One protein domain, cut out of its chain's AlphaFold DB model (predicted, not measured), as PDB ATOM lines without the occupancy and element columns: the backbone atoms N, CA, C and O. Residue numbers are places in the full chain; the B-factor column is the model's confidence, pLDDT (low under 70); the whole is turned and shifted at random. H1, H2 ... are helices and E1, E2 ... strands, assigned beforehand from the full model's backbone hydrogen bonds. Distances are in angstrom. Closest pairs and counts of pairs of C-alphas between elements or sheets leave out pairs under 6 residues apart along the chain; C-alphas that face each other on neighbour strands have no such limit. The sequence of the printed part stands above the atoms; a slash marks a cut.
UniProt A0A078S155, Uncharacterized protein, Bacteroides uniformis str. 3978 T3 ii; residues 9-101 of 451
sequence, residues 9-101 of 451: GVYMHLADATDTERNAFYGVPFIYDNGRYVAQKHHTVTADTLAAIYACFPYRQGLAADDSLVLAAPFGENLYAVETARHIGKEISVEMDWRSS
ATOM      1  N   GLY A   9     -32.684  13.532  44.188       93.06
ATOM      2  CA  GLY A   9     -31.869  13.744  45.380       93.06
ATOM      3  C   GLY A   9     -30.979  14.953  45.214       93.06
ATOM      4  O   GLY A   9     -30.371  15.107  44.157       93.06
ATOM      5  N   VAL A  10     -30.877  15.775  46.255       91.94
ATOM      6  CA  VAL A  10     -29.917  16.877  46.328       91.94
ATOM      7  C   VAL A  10     -29.080  16.738  47.592       91.94
ATOM      8  O   VAL A  10     -29.609  16.565  48.693       91.94
ATOM      9  N   TYR A  11     -27.765  16.834  47.414       92.00
ATOM     10  CA  TYR A  11     -26.787  16.931  48.486       92.00
ATOM     11  C   TYR A  11     -25.990  18.228  48.337       92.00
ATOM     12  O   TYR A  11     -25.482  18.519  47.255       92.00
ATOM     13  N   MET A  12     -25.850  18.990  49.420       90.19
ATOM     14  CA  MET A  12     -25.019  20.192  49.444       90.19
ATOM     15  C   MET A  12     -23.900  20.051  50.468       90.19
ATOM     16  O   MET A  12     -24.147  19.835  51.655       90.19
ATOM     17  N   HIS A  13     -22.661  20.196  50.006       89.69
ATOM     18  CA  HIS A  13     -21.497  20.228  50.875       89.69
ATOM     19  C   HIS A  13     -21.273  21.649  51.393       89.69
ATOM     20  O   HIS A  13     -20.822  22.522  50.652       89.69
ATOM     21  N   LEU A  14     -21.600  21.851  52.666       86.69
ATOM     22  CA  LEU A  14     -21.480  23.117  53.378       86.69
ATOM     23  C   LEU A  14     -20.234  23.115  54.270       86.69
ATOM     24  O   LEU A  14     -20.128  22.265  55.161       86.69
ATOM     25  N   ALA A  15     -19.317  24.062  54.064       79.62
ATOM     26  CA  ALA A  15     -18.084  24.133  54.851       79.62
ATOM     27  C   ALA A  15     -18.364  24.635  56.281       79.62
ATOM     28  O   ALA A  15     -18.069  23.941  57.261       79.62
ATOM     29  N   ASP A  16     -19.049  25.777  56.382       75.81
ATOM     30  CA  ASP A  16     -19.321  26.497  57.630       75.81
ATOM     31  C   ASP A  16     -20.829  26.570  57.913       75.81
ATOM     32  O   ASP A  16     -21.449  27.631  57.871       75.81
ATOM     33  N   ALA A  17     -21.435  25.411  58.183       80.19
ATOM     34  CA  ALA A  17     -22.864  25.290  58.471       80.19
ATOM     35  C   ALA A  17     -23.162  24.633  59.819       80.19
ATOM     36  O   ALA A  17     -22.451  23.719  60.258       80.19
ATOM     37  N   THR A  18     -24.267  25.067  60.424       82.12
ATOM     38  CA  THR A  18     -24.908  24.419  61.573       82.12
ATOM     39  C   THR A  18     -25.410  23.020  61.208       82.12
ATOM     40  O   THR A  18     -25.702  22.732  60.047       82.12
ATOM     41  N   ASP A  19     -25.596  22.148  62.200       80.19
ATOM     42  CA  ASP A  19     -26.162  20.808  61.969       80.19
ATOM     43  C   ASP A  19     -27.557  20.869  61.332       80.19
ATOM     44  O   ASP A  19     -27.928  20.010  60.536       80.19
ATOM     45  N   THR A  20     -28.325  21.922  61.633       80.25
ATOM     46  CA  THR A  20     -29.652  22.139  61.040       80.25
ATOM     47  C   THR A  20     -29.550  22.447  59.545       80.25
ATOM     48  O   THR A  20     -30.301  21.884  58.751       80.25
ATOM     49  N   GLU A  21     -28.596  23.290  59.142       76.75
ATOM     50  CA  GLU A  21     -28.327  23.594  57.732       76.75
ATOM     51  C   GLU A  21     -27.765  22.383  56.984       76.75
ATOM     52  O   GLU A  21     -28.226  22.086  55.884       76.75
ATOM     53  N   ARG A  22     -26.832  21.629  57.584       81.38
ATOM     54  CA  ARG A  22     -26.295  20.396  56.981       81.38
ATOM     55  C   ARG A  22     -27.402  19.370  56.747       81.38
ATOM     56  O   ARG A  22     -27.530  18.861  55.638       81.38
ATOM     57  N   ASN A  23     -28.242  19.119  57.750       81.62
ATOM     58  CA  ASN A  23     -29.338  18.151  57.652       81.62
ATOM     59  C   ASN A  23     -30.409  18.560  56.631       81.62
ATOM     60  O   ASN A  23     -31.019  17.692  56.009       81.62
ATOM     61  N   ALA A  24     -30.616  19.863  56.413       80.19
ATOM     62  CA  ALA A  24     -31.573  20.357  55.426       80.19
ATOM     63  C   ALA A  24     -31.178  20.036  53.975       80.19
ATOM     64  O   ALA A  24     -32.055  20.001  53.113       80.19
ATOM     65  N   PHE A  25     -29.893  19.776  53.710       83.12
ATOM     66  CA  PHE A  25     -29.367  19.473  52.377       83.12
ATOM     67  C   PHE A  25     -28.578  18.156  52.320       83.12
ATOM     68  O   PHE A  25     -27.790  17.953  51.399       83.12
ATOM     69  N   TYR A  26     -28.768  17.246  53.278       87.62
ATOM     70  CA  TYR A  26     -28.078  15.952  53.306       87.62
ATOM     71  C   TYR A  26     -28.890  14.876  52.573       87.62
ATOM     72  O   TYR A  26     -29.633  14.107  53.183       87.62
ATOM     73  N   GLY A  27     -28.795  14.837  51.242       86.88
ATOM     74  CA  GLY A  27     -29.454  13.803  50.441       86.88
ATOM     75  C   GLY A  27     -30.978  13.816  50.592       86.88
ATOM     76  O   GLY A  27     -31.605  12.804  50.934       86.88
ATOM     77  N   VAL A  28     -31.569  14.989  50.371       88.88
ATOM     78  CA  VAL A  28     -33.000  15.279  50.550       88.88
ATOM     79  C   VAL A  28     -33.733  15.316  49.202       88.88
ATOM     80  O   VAL A  28     -33.090  15.559  48.178       88.88
ATOM     81  N   PRO A  29     -35.059  15.085  49.168       90.56
ATOM     82  CA  PRO A  29     -35.808  15.106  47.923       90.56
ATOM     83  C   PRO A  29     -36.122  16.540  47.490       90.56
ATOM     84  O   PRO A  29     -36.535  17.381  48.298       90.56
ATOM     85  N   PHE A  30     -35.973  16.796  46.196       89.62
ATOM     86  CA  PHE A  30     -36.488  17.985  45.529       89.62
ATOM     87  C   PHE A  30     -37.556  17.570  44.521       89.62
ATOM     88  O   PHE A  30     -37.391  16.589  43.795       89.62
ATOM     89  N   ILE A  31     -38.632  18.348  44.464       88.81
ATOM     90  CA  ILE A  31     -39.814  18.068  43.645       88.81
ATOM     91  C   ILE A  31     -39.877  19.078  42.517       88.81
ATOM     92  O   ILE A  31     -39.555  20.253  42.709       88.81
ATOM     93  N   TYR A  32     -40.293  18.623  41.342       85.69
ATOM     94  CA  TYR A  32     -40.505  19.505  40.211       85.69
ATOM     95  C   TYR A  32     -41.763  20.362  40.407       85.69
ATOM     96  O   TYR A  32     -42.877  19.843  40.471       85.69
ATOM     97  N   ASP A  33     -41.583  21.679  40.461       82.94
ATOM     98  CA  ASP A  33     -42.644  22.678  40.543       82.94
ATOM     99  C   ASP A  33     -42.361  23.843  39.581       82.94
ATOM    100  O   ASP A  33     -41.289  24.450  39.601       82.94
ATOM    101  N   ASN A  34     -43.335  24.171  38.727       81.62
ATOM    102  CA  ASN A  34     -43.313  25.337  37.834       81.62
ATOM    103  C   ASN A  34     -41.992  25.557  37.064       81.62
ATOM    104  O   ASN A  34     -41.486  26.677  36.983       81.62
ATOM    105  N   GLY A  35     -41.425  24.499  36.479       82.00
ATOM    106  CA  GLY A  35     -40.211  24.610  35.662       82.00
ATOM    107  C   GLY A  35     -38.895  24.403  36.414       82.00
ATOM    108  O   GLY A  35     -37.846  24.399  35.774       82.00
ATOM    109  N   ARG A  36     -38.921  24.213  37.739       86.56
ATOM    110  CA  ARG A  36     -37.725  24.068  38.582       86.56
ATOM    111  C   ARG A  36     -37.904  23.001  39.654       86.56
ATOM    112  O   ARG A  36     -39.016  22.688  40.051       86.56
ATOM    113  N   TYR A  37     -36.798  22.456  40.146       88.31
ATOM    114  CA  TYR A  37     -36.813  21.573  41.309       88.31
ATOM    115  C   TYR A  37     -36.679  22.395  42.592       88.31
ATOM    116  O   TYR A  37     -35.783  23.232  42.694       88.31
ATOM    117  N   VAL A  38     -37.560  22.162  43.567       85.88
ATOM    118  CA  VAL A  38     -37.601  22.896  44.842       85.88
ATOM    119  C   VAL A  38     -37.613  21.944  46.038       85.88
ATOM    120  O   VAL A  38     -38.152  20.839  45.969       85.88
ATOM    121  N   ALA A  39     -37.026  22.374  47.156       79.19
ATOM    122  CA  ALA A  39     -37.027  21.606  48.397       79.19
ATOM    123  C   ALA A  39     -38.443  21.550  49.003       79.19
ATOM    124  O   ALA A  39     -39.081  22.581  49.203       79.19
ATOM    125  N   GLN A  40     -38.926  20.354  49.355       69.44
ATOM    126  CA  GLN A  40     -40.316  20.163  49.805       69.44
ATOM    127  C   GLN A  40     -40.598  20.678  51.232       69.44
ATOM    128  O   GLN A  40     -41.734  21.020  51.551       69.44
ATOM    129  N   LYS A  41     -39.596  20.674  52.124       61.12
ATOM    130  CA  LYS A  41     -39.812  20.821  53.581       61.12
ATOM    131  C   LYS A  41     -38.956  21.881  54.282       61.12
ATOM    132  O   LYS A  41     -39.104  22.060  55.486       61.12
ATOM    133  N   HIS A  42     -38.074  22.576  53.568       57.84
ATOM    134  CA  HIS A  42     -37.007  23.342  54.210       57.84
ATOM    135  C   HIS A  42     -36.816  24.702  53.531       57.84
ATOM    136  O   HIS A  42     -36.127  24.811  52.522       57.84
ATOM    137  N   HIS A  43     -37.385  25.757  54.123       58.78
ATOM    138  CA  HIS A  43     -36.934  27.137  53.900       58.78
ATOM    139  C   HIS A  43     -35.635  27.378  54.684       58.78
ATOM    140  O   HIS A  43     -35.561  28.274  55.523       58.78
ATOM    141  N   THR A  44     -34.632  26.526  54.486       62.22
ATOM    142  CA  THR A  44     -33.359  26.670  55.185       62.22
ATOM    143  C   THR A  44     -32.463  27.559  54.343       62.22
ATOM    144  O   THR A  44     -32.132  27.238  53.204       62.22
ATOM    145  N   VAL A  45     -32.129  28.722  54.892       66.38
ATOM    146  CA  VAL A  45     -31.215  29.684  54.279       66.38
ATOM    147  C   VAL A  45     -29.799  29.226  54.593       66.38
ATOM    148  O   VAL A  45     -29.511  28.915  55.741       66.38
ATOM    149  N   THR A  46     -28.928  29.197  53.591       73.75
ATOM    150  CA  THR A  46     -27.483  29.093  53.808       73.75
ATOM    151  C   THR A  46     -26.812  30.396  53.382       73.75
ATOM    152  O   THR A  46     -27.240  31.036  52.418       73.75
ATOM    153  N   ALA A  47     -25.765  30.795  54.101       73.44
ATOM    154  CA  ALA A  47     -24.880  31.883  53.691       73.44
ATOM    155  C   ALA A  47     -23.680  31.390  52.857       73.44
ATOM    156  O   ALA A  47     -22.950  32.212  52.303       73.44
ATOM    157  N   ASP A  48     -23.472  30.072  52.750       82.31
ATOM    158  CA  ASP A  48     -22.360  29.484  52.001       82.31
ATOM    159  C   ASP A  48     -22.673  29.477  50.500       82.31
ATOM    160  O   ASP A  48     -23.146  28.503  49.910       82.31
ATOM    161  N   THR A  49     -22.408  30.612  49.858       83.62
ATOM    162  CA  THR A  49     -22.636  30.792  48.422       83.62
ATOM    163  C   THR A  49     -21.658  30.009  47.548       83.62
ATOM    164  O   THR A  49     -21.814  30.025  46.326       83.62
ATOM    165  N   LEU A  50     -20.641  29.362  48.133       86.12
ATOM    166  CA  LEU A  50     -19.622  28.567  47.439       86.12
ATOM    167  C   LEU A  50     -19.798  27.058  47.655       86.12
ATOM    168  O   LEU A  50     -19.022  26.277  47.107       86.12
ATOM    169  N   ALA A  51     -20.838  26.649  48.384       88.25
ATOM    170  CA  ALA A  51     -21.149  25.253  48.641       88.25
ATOM    171  C   ALA A  51     -21.216  24.432  47.348       88.25
ATOM    172  O   ALA A  51     -21.801  24.871  46.349       88.25
ATOM    173  N   ALA A  52     -20.630  23.236  47.364       90.31
ATOM    174  CA  ALA A  52     -20.721  22.310  46.240       90.31
ATOM    175  C   ALA A  52     -22.081  21.602  46.278       90.31
ATOM    176  O   ALA A  52     -22.440  21.010  47.298       90.31
ATOM    177  N   ILE A  53     -22.836  21.670  45.182       91.88
ATOM    178  CA  ILE A  53     -24.192  21.122  45.099       91.88
ATOM    179  C   ILE A  53     -24.184  19.960  44.114       91.88
ATOM    180  O   ILE A  53     -23.719  20.081  42.982       91.88
ATOM    181  N   TYR A  54     -24.721  18.832  44.555       94.38
ATOM    182  CA  TYR A  54     -24.813  17.604  43.787       94.38
ATOM    183  C   TYR A  54     -26.270  17.185  43.687       94.38
ATOM    184  O   TYR A  54     -27.017  17.289  44.661       94.38
ATOM    185  N   ALA A  55     -26.662  16.648  42.533       94.62
ATOM    186  CA  ALA A  55     -27.977  16.045  42.373       94.62
ATOM    187  C   ALA A  55     -27.906  14.695  41.658       94.62
ATOM    188  O   ALA A  55     -27.010  14.451  40.846       94.62
ATOM    189  N   CYS A  56     -28.849  13.810  41.980       94.62
ATOM    190  CA  CYS A  56     -28.961  12.492  41.366       94.62
ATOM    191  C   CYS A  56     -30.420  12.073  41.151       94.62
ATOM    192  O   CYS A  56     -31.341  12.552  41.815       94.62
ATOM    193  N   PHE A  57     -30.615  11.154  40.209       91.75
ATOM    194  CA  PHE A  57     -31.884  10.487  39.944       91.75
ATOM    195  C   PHE A  57     -31.627   8.988  39.712       91.75
ATOM    196  O   PHE A  57     -30.679   8.655  38.999       91.75
ATOM    197  N   PRO A  58     -32.454   8.073  40.245       91.12
ATOM    198  CA  PRO A  58     -33.583   8.315  41.148       91.12
ATOM    199  C   PRO A  58     -33.140   8.802  42.530       91.12
ATOM    200  O   PRO A  58     -32.021   8.523  42.962       91.12
ATOM    201  N   TYR A  59     -34.031   9.507  43.235       90.56
ATOM    202  CA  TYR A  59     -33.787   9.923  44.615       90.56
ATOM    203  C   TYR A  59     -33.420   8.728  45.514       90.56
ATOM    204  O   TYR A  59     -34.100   7.698  45.527       90.56
ATOM    205  N   ARG A  60     -32.343   8.883  46.295       88.69
ATOM    206  CA  ARG A  60     -31.904   7.944  47.332       88.69
ATOM    207  C   ARG A  60     -31.805   8.687  48.661       88.69
ATOM    208  O   ARG A  60     -31.073   9.670  48.771       88.69
ATOM    209  N   GLN A  61     -32.556   8.222  49.653       87.50
ATOM    210  CA  GLN A  61     -32.681   8.917  50.927       87.50
ATOM    211  C   GLN A  61     -31.382   8.893  51.734       87.50
ATOM    212  O   GLN A  61     -30.833   7.824  51.984       87.50
ATOM    213  N   GLY A  62     -30.957  10.073  52.200       85.31
ATOM    214  CA  GLY A  62     -29.954  10.213  53.257       85.31
ATOM    215  C   GLY A  62     -28.529   9.853  52.845       85.31
ATOM    216  O   GLY A  62     -27.789   9.333  53.672       85.31
ATOM    217  N   LEU A  63     -28.157  10.103  51.588       90.50
ATOM    218  CA  LEU A  63     -26.800   9.870  51.090       90.50
ATOM    219  C   LEU A  63     -26.010  11.173  50.949       90.50
ATOM    220  O   LEU A  63     -26.528  12.163  50.423       90.50
ATOM    221  N   ALA A  64     -24.743  11.132  51.354       90.56
ATOM    222  CA  ALA A  64     -23.724  12.106  50.988       90.56
ATOM    223  C   ALA A  64     -23.231  11.909  49.548       90.56
ATOM    224  O   ALA A  64     -23.538  10.918  48.882       90.56
ATOM    225  N   ALA A  65     -22.438  12.865  49.058       89.56
ATOM    226  CA  ALA A  65     -21.897  12.828  47.703       89.56
ATOM    227  C   ALA A  65     -21.008  11.601  47.423       89.56
ATOM    228  O   ALA A  65     -21.024  11.066  46.315       89.56
ATOM    229  N   ASP A  66     -20.217  11.170  48.404       92.44
ATOM    230  CA  ASP A  66     -19.246  10.080  48.296       92.44
ATOM    231  C   ASP A  66     -19.790   8.717  48.745       92.44
ATOM    232  O   ASP A  66     -19.158   7.691  48.457       92.44
ATOM    233  N   ASP A  67     -20.976   8.696  49.357       94.81
ATOM    234  CA  ASP A  67     -21.662   7.469  49.741       94.81
ATOM    235  C   ASP A  67     -21.899   6.559  48.532       94.81
ATOM    236  O   ASP A  67     -22.143   6.989  47.398       94.81
ATOM    237  N   SER A  68     -21.832   5.255  48.792       95.25
ATOM    238  CA  SER A  68     -21.993   4.236  47.764       95.25
ATOM    239  C   SER A  68     -23.047   3.207  48.134       95.25
ATOM    240  O   SER A  68     -23.167   2.815  49.292       95.25
ATOM    241  N   LEU A  69     -23.772   2.732  47.128       94.69
ATOM    242  CA  LEU A  69     -24.800   1.706  47.244       94.69
ATOM    243  C   LEU A  69     -24.411   0.484  46.425       94.69
ATOM    244  O   LEU A  69     -23.835   0.624  45.353       94.69
ATOM    245  N   VAL A  70     -24.800  -0.704  46.872       94.94
ATOM    246  CA  VAL A  70     -24.762  -1.901  46.026       94.94
ATOM    247  C   VAL A  70     -26.109  -2.029  45.324       94.94
ATOM    248  O   VAL A  70     -27.136  -2.169  45.984       94.94
ATOM    249  N   LEU A  71     -26.108  -1.980  43.994       94.69
ATOM    250  CA  LEU A  71     -27.298  -2.156  43.165       94.69
ATOM    251  C   LEU A  71     -27.204  -3.457  42.375       94.69
ATOM    252  O   LEU A  71     -26.108  -3.889  42.013       94.69
ATOM    253  N   ALA A  72     -28.358  -4.059  42.097       93.12
ATOM    254  CA  ALA A  72     -28.498  -5.224  41.235       93.12
ATOM    255  C   ALA A  72     -29.321  -4.870  39.991       93.12
ATOM    256  O   ALA A  72     -30.166  -3.974  40.036       93.12
ATOM    257  N   ALA A  73     -29.065  -5.570  38.890       90.81
ATOM    258  CA  ALA A  73     -29.850  -5.439  37.676       90.81
ATOM    259  C   ALA A  73     -31.285  -5.985  37.873       90.81
ATOM    260  O   ALA A  73     -31.465  -6.927  38.647       90.81
ATOM    261  N   PRO A  74     -32.297  -5.452  37.164       91.19
ATOM    262  CA  PRO A  74     -32.224  -4.351  36.199       91.19
ATOM    263  C   PRO A  74     -31.943  -3.006  36.887       91.19
ATOM    264  O   PRO A  74     -32.647  -2.598  37.805       91.19
ATOM    265  N   PHE A  75     -30.899  -2.302  36.436       91.06
ATOM    266  CA  PHE A  75     -30.431  -1.080  37.105       91.06
ATOM    267  C   PHE A  75     -31.339   0.130  36.857       91.06
ATOM    268  O   PHE A  75     -31.381   1.049  37.678       91.06
ATOM    269  N   GLY A  76     -32.036   0.138  35.717       89.38
ATOM    270  CA  GLY A  76     -32.768   1.300  35.226       89.38
ATOM    271  C   GLY A  76     -31.859   2.489  34.900       89.38
ATOM    272  O   GLY A  76     -30.626   2.414  34.950       89.38
ATOM    273  N   GLU A  77     -32.487   3.611  34.569       90.56
ATOM    274  CA  GLU A  77     -31.780   4.862  34.327       90.56
ATOM    275  C   GLU A  77     -31.259   5.449  35.647       90.56
ATOM    276  O   GLU A  77     -32.025   5.644  36.590       90.56
ATOM    277  N   ASN A  78     -29.963   5.763  35.702       93.69
ATOM    278  CA  ASN A  78     -29.341   6.436  36.842       93.69
ATOM    279  C   ASN A  78     -28.584   7.668  36.337       93.69
ATOM    280  O   ASN A  78     -27.634   7.550  35.553       93.69
ATOM    281  N   LEU A  79     -29.012   8.847  36.777       94.19
ATOM    282  CA  LEU A  79     -28.496  10.138  36.344       94.19
ATOM    283  C   LEU A  79     -27.796  10.859  37.494       94.19
ATOM    284  O   LEU A  79     -28.190  10.748  38.653       94.19
ATOM    285  N   TYR A  80     -26.810  11.672  37.140       94.88
ATOM    286  CA  TYR A  80     -26.179  12.634  38.032       94.88
ATOM    287  C   TYR A  80     -26.116  13.989  37.335       94.88
ATOM    288  O   TYR A  80     -26.080  14.069  36.103       94.88
ATOM    289  N   ALA A  81     -26.137  15.049  38.125       94.12
ATOM    290  CA  ALA A  81     -26.169  16.403  37.614       94.12
ATOM    291  C   ALA A  81     -24.809  17.078  37.805       94.12
ATOM    292  O   ALA A  81     -24.158  16.915  38.839       94.12
ATOM    293  N   VAL A  82     -24.382  17.839  36.801       93.88
ATOM    294  CA  VAL A  82     -23.183  18.675  36.873       93.88
ATOM    295  C   VAL A  82     -23.620  20.126  36.825       93.88
ATOM    296  O   VAL A  82     -24.296  20.534  35.884       93.88
ATOM    297  N   GLU A  83     -23.234  20.903  37.831       94.62
ATOM    298  CA  GLU A  83     -23.492  22.340  37.864       94.62
ATOM    299  C   GLU A  83     -22.844  23.042  36.662       94.62
ATOM    300  O   GLU A  83     -21.647  22.887  36.401       94.62
ATOM    301  N   THR A  84     -23.646  23.808  35.921       95.31
ATOM    302  CA  THR A  84     -23.210  24.569  34.741       95.31
ATOM    303  C   THR A  84     -23.239  26.070  34.968       95.31
ATOM    304  O   THR A  84     -22.426  26.788  34.388       95.31
ATOM    305  N   ALA A  85     -24.166  26.550  35.795       93.62
ATOM    306  CA  ALA A  85     -24.263  27.953  36.156       93.62
ATOM    307  C   ALA A  85     -24.909  28.118  37.530       93.62
ATOM    308  O   ALA A  85     -25.675  27.271  37.991       93.62
ATOM    309  N   ARG A  86     -24.619  29.254  38.163       93.38
ATOM    310  CA  ARG A  86     -25.158  29.634  39.466       93.38
ATOM    311  C   ARG A  86     -25.544  31.099  39.458       93.38
ATOM    312  O   ARG A  86     -24.780  31.946  38.995       93.38
ATOM    313  N   HIS A  87     -26.701  31.396  40.030       90.69
ATOM    314  CA  HIS A  87     -27.140  32.747  40.327       90.69
ATOM    315  C   HIS A  87     -27.337  32.908  41.834       90.69
ATOM    316  O   HIS A  87     -28.005  32.095  42.473       90.69
ATOM    317  N   ILE A  88     -26.742  33.957  42.398       87.81
ATOM    318  CA  ILE A  88     -26.793  34.260  43.828       87.81
ATOM    319  C   ILE A  88     -27.564  35.568  43.995       87.81
ATOM    320  O   ILE A  88     -27.108  36.625  43.559       87.81
ATOM    321  N   GLY A  89     -28.729  35.484  44.628       83.50
ATOM    322  CA  GLY A  89     -29.564  36.633  44.959       83.50
ATOM    323  C   GLY A  89     -30.250  36.435  46.306       83.50
ATOM    324  O   GLY A  89     -29.615  36.065  47.288       83.50
ATOM    325  N   LYS A  90     -31.568  36.660  46.356       81.31
ATOM    326  CA  LYS A  90     -32.386  36.291  47.529       81.31
ATOM    327  C   LYS A  90     -32.498  34.772  47.717       81.31
ATOM    328  O   LYS A  90     -32.782  34.317  48.817       81.31
ATOM    329  N   GLU A  91     -32.283  34.023  46.642       82.06
ATOM    330  CA  GLU A  91     -32.172  32.568  46.604       82.06
ATOM    331  C   GLU A  91     -30.901  32.186  45.830       82.06
ATOM    332  O   GLU A  91     -30.414  32.967  45.005       82.06
ATOM    333  N   ILE A  92     -30.352  31.005  46.119       84.12
ATOM    334  CA  ILE A  92     -29.309  30.392  45.296       84.12
ATOM    335  C   ILE A  92     -30.029  29.541  44.252       84.12
ATOM    336  O   ILE A  92     -30.706  28.573  44.595       84.12
ATOM    337  N   SER A  93     -29.900  29.911  42.981       88.56
ATOM    338  CA  SER A  93     -30.417  29.131  41.856       88.56
ATOM    339  C   SER A  93     -29.255  28.489  41.117       88.56
ATOM    340  O   SER A  93     -28.291  29.170  40.765       88.56
ATOM    341  N   VAL A  94     -29.350  27.185  40.875       91.25
ATOM    342  CA  VAL A  94     -28.318  26.418  40.177       91.25
ATOM    343  C   VAL A  94     -28.915  25.796  38.932       91.25
ATOM    344  O   VAL A  94     -29.950  25.133  38.991       91.25
ATOM    345  N   GLU A  95     -28.243  26.002  37.809       93.75
ATOM    346  CA  GLU A  95     -28.513  25.282  36.575       93.75
ATOM    347  C   GLU A  95     -27.588  24.074  36.504       93.75
ATOM    348  O   GLU A  95     -26.387  24.171  36.782       93.75
ATOM    349  N   MET A  96     -28.154  22.927  36.140       92.94
ATOM    350  CA  MET A  96     -27.410  21.680  36.064       92.94
ATOM    351  C   MET A  96     -27.673  20.943  34.756       92.94
ATOM    352  O   MET A  96     -28.806  20.860  34.280       92.94
ATOM    353  N   ASP A  97     -26.609  20.353  34.221       92.19
ATOM    354  CA  ASP A  97     -26.635  19.434  33.091       92.19
ATOM    355  C   ASP A  97     -26.793  17.998  33.603       92.19
ATOM    356  O   ASP A  97     -25.925  17.473  34.309       92.19
ATOM    357  N   TRP A  98     -27.915  17.364  33.259       91.62
ATOM    358  CA  TRP A  98     -28.206  15.982  33.633       91.62
ATOM    359  C   TRP A  98     -27.496  15.004  32.706       91.62
ATOM    360  O   TRP A  98     -27.671  15.032  31.488       91.62
ATOM    361  N   ARG A  99     -26.740  14.076  33.294       93.38
ATOM    362  CA  ARG A  99     -25.976  13.065  32.562       93.38
ATOM    363  C   ARG A  99     -26.354  11.674  33.026       93.38
ATOM    364  O   ARG A  99     -26.426  11.412  34.223       93.38
ATOM    365  N   SER A 100     -26.545  10.760  32.076       94.56
ATOM    366  CA  SER A 100     -26.668   9.345  32.420       94.56
ATOM    367  C   SER A 100     -25.310   8.794  32.836       94.56
ATOM    368  O   SER A 100     -24.298   9.018  32.173       94.56
ATOM    369  N   SER A 101     -25.310   8.066  33.947       95.44
ATOM    370  CA  SER A 101     -24.173   7.264  34.401       95.44
ATOM    371  C   SER A 101     -24.150   5.869  33.765       95.44
ATOM    372  O   SER A 101     -23.233   5.097  34.022       95.44
TER     373      SER A 101
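What this domain is: This is residues 9 to 101 of the 451 residues of an uncharacterized protein of Bacteroides uniformis str. 3978 T3 ii (UniProt A0A078S155). One antiparallel sheet of six strands, E3 E2 E1 E4 E6 E7 in order, is curled like part of a barrel, with the hairpins E2 and E3, E6 and E7 at its two edges. The small helix H1 grazes it, and residues 70 to 75, partly in E5, stick out. The printed part has 93 residues, with one named helix and seven named strands in the order E1 H1 E2 E3 E4 E5 E6 E7, mostly strand. It is compact, with a radius of gyration of the C-alphas of 13.5 A and spans of 42 by 29 by 22 A.

How they stand to each other: Begin at E1, residues 9 to 13, antiparallel to E4, residues 52 to 57, where N 11 and O 54 are 2.9 A apart. H1, residues 19 to 24, only grazes the sheet with residues 21 to 24; its closest C-alphas to E1 are those of Arg 22 and Met 12, 7.6 A apart. Every O i to N i+4 pair in H1 is within hydrogen-bond range. E2, residues 28 to 33, is staggered: residues 28 to 29 pair with E1, N 10 to O 28 at 2.9 A, and residues 30 to 33 with E3, residues 36 to 39, N 31 to O 38 at 2.9 A. E5, residues 69 to 72, pairs with no named strand and is apart from E4. E6, residues 79 to 88, is antiparallel to E4, N 57 to O 79 at 2.9 A, and bends by 60 degrees at residue 85. In its hairpin with E7, residues 92 to 100, find N 82 and O 97 at 3.0 A.

Where its parts are: Find C-alpha 9 at (-31.869, 13.744, 45.380), where E1 begins. E4 runs 17.4 A, E6 25.3 A and E7 24.8 A, ending at C-alpha 100 at (-26.668, 9.345, 32.420).

The domain as a whole: The two C-alphas farthest apart, those of Ala 73 and Lys 90, are 43.0 A apart. The printed part has no cut; the links E3 to E4 and E4 to E5 are long. Look for pLDDT under 70 at residues 40 to 45.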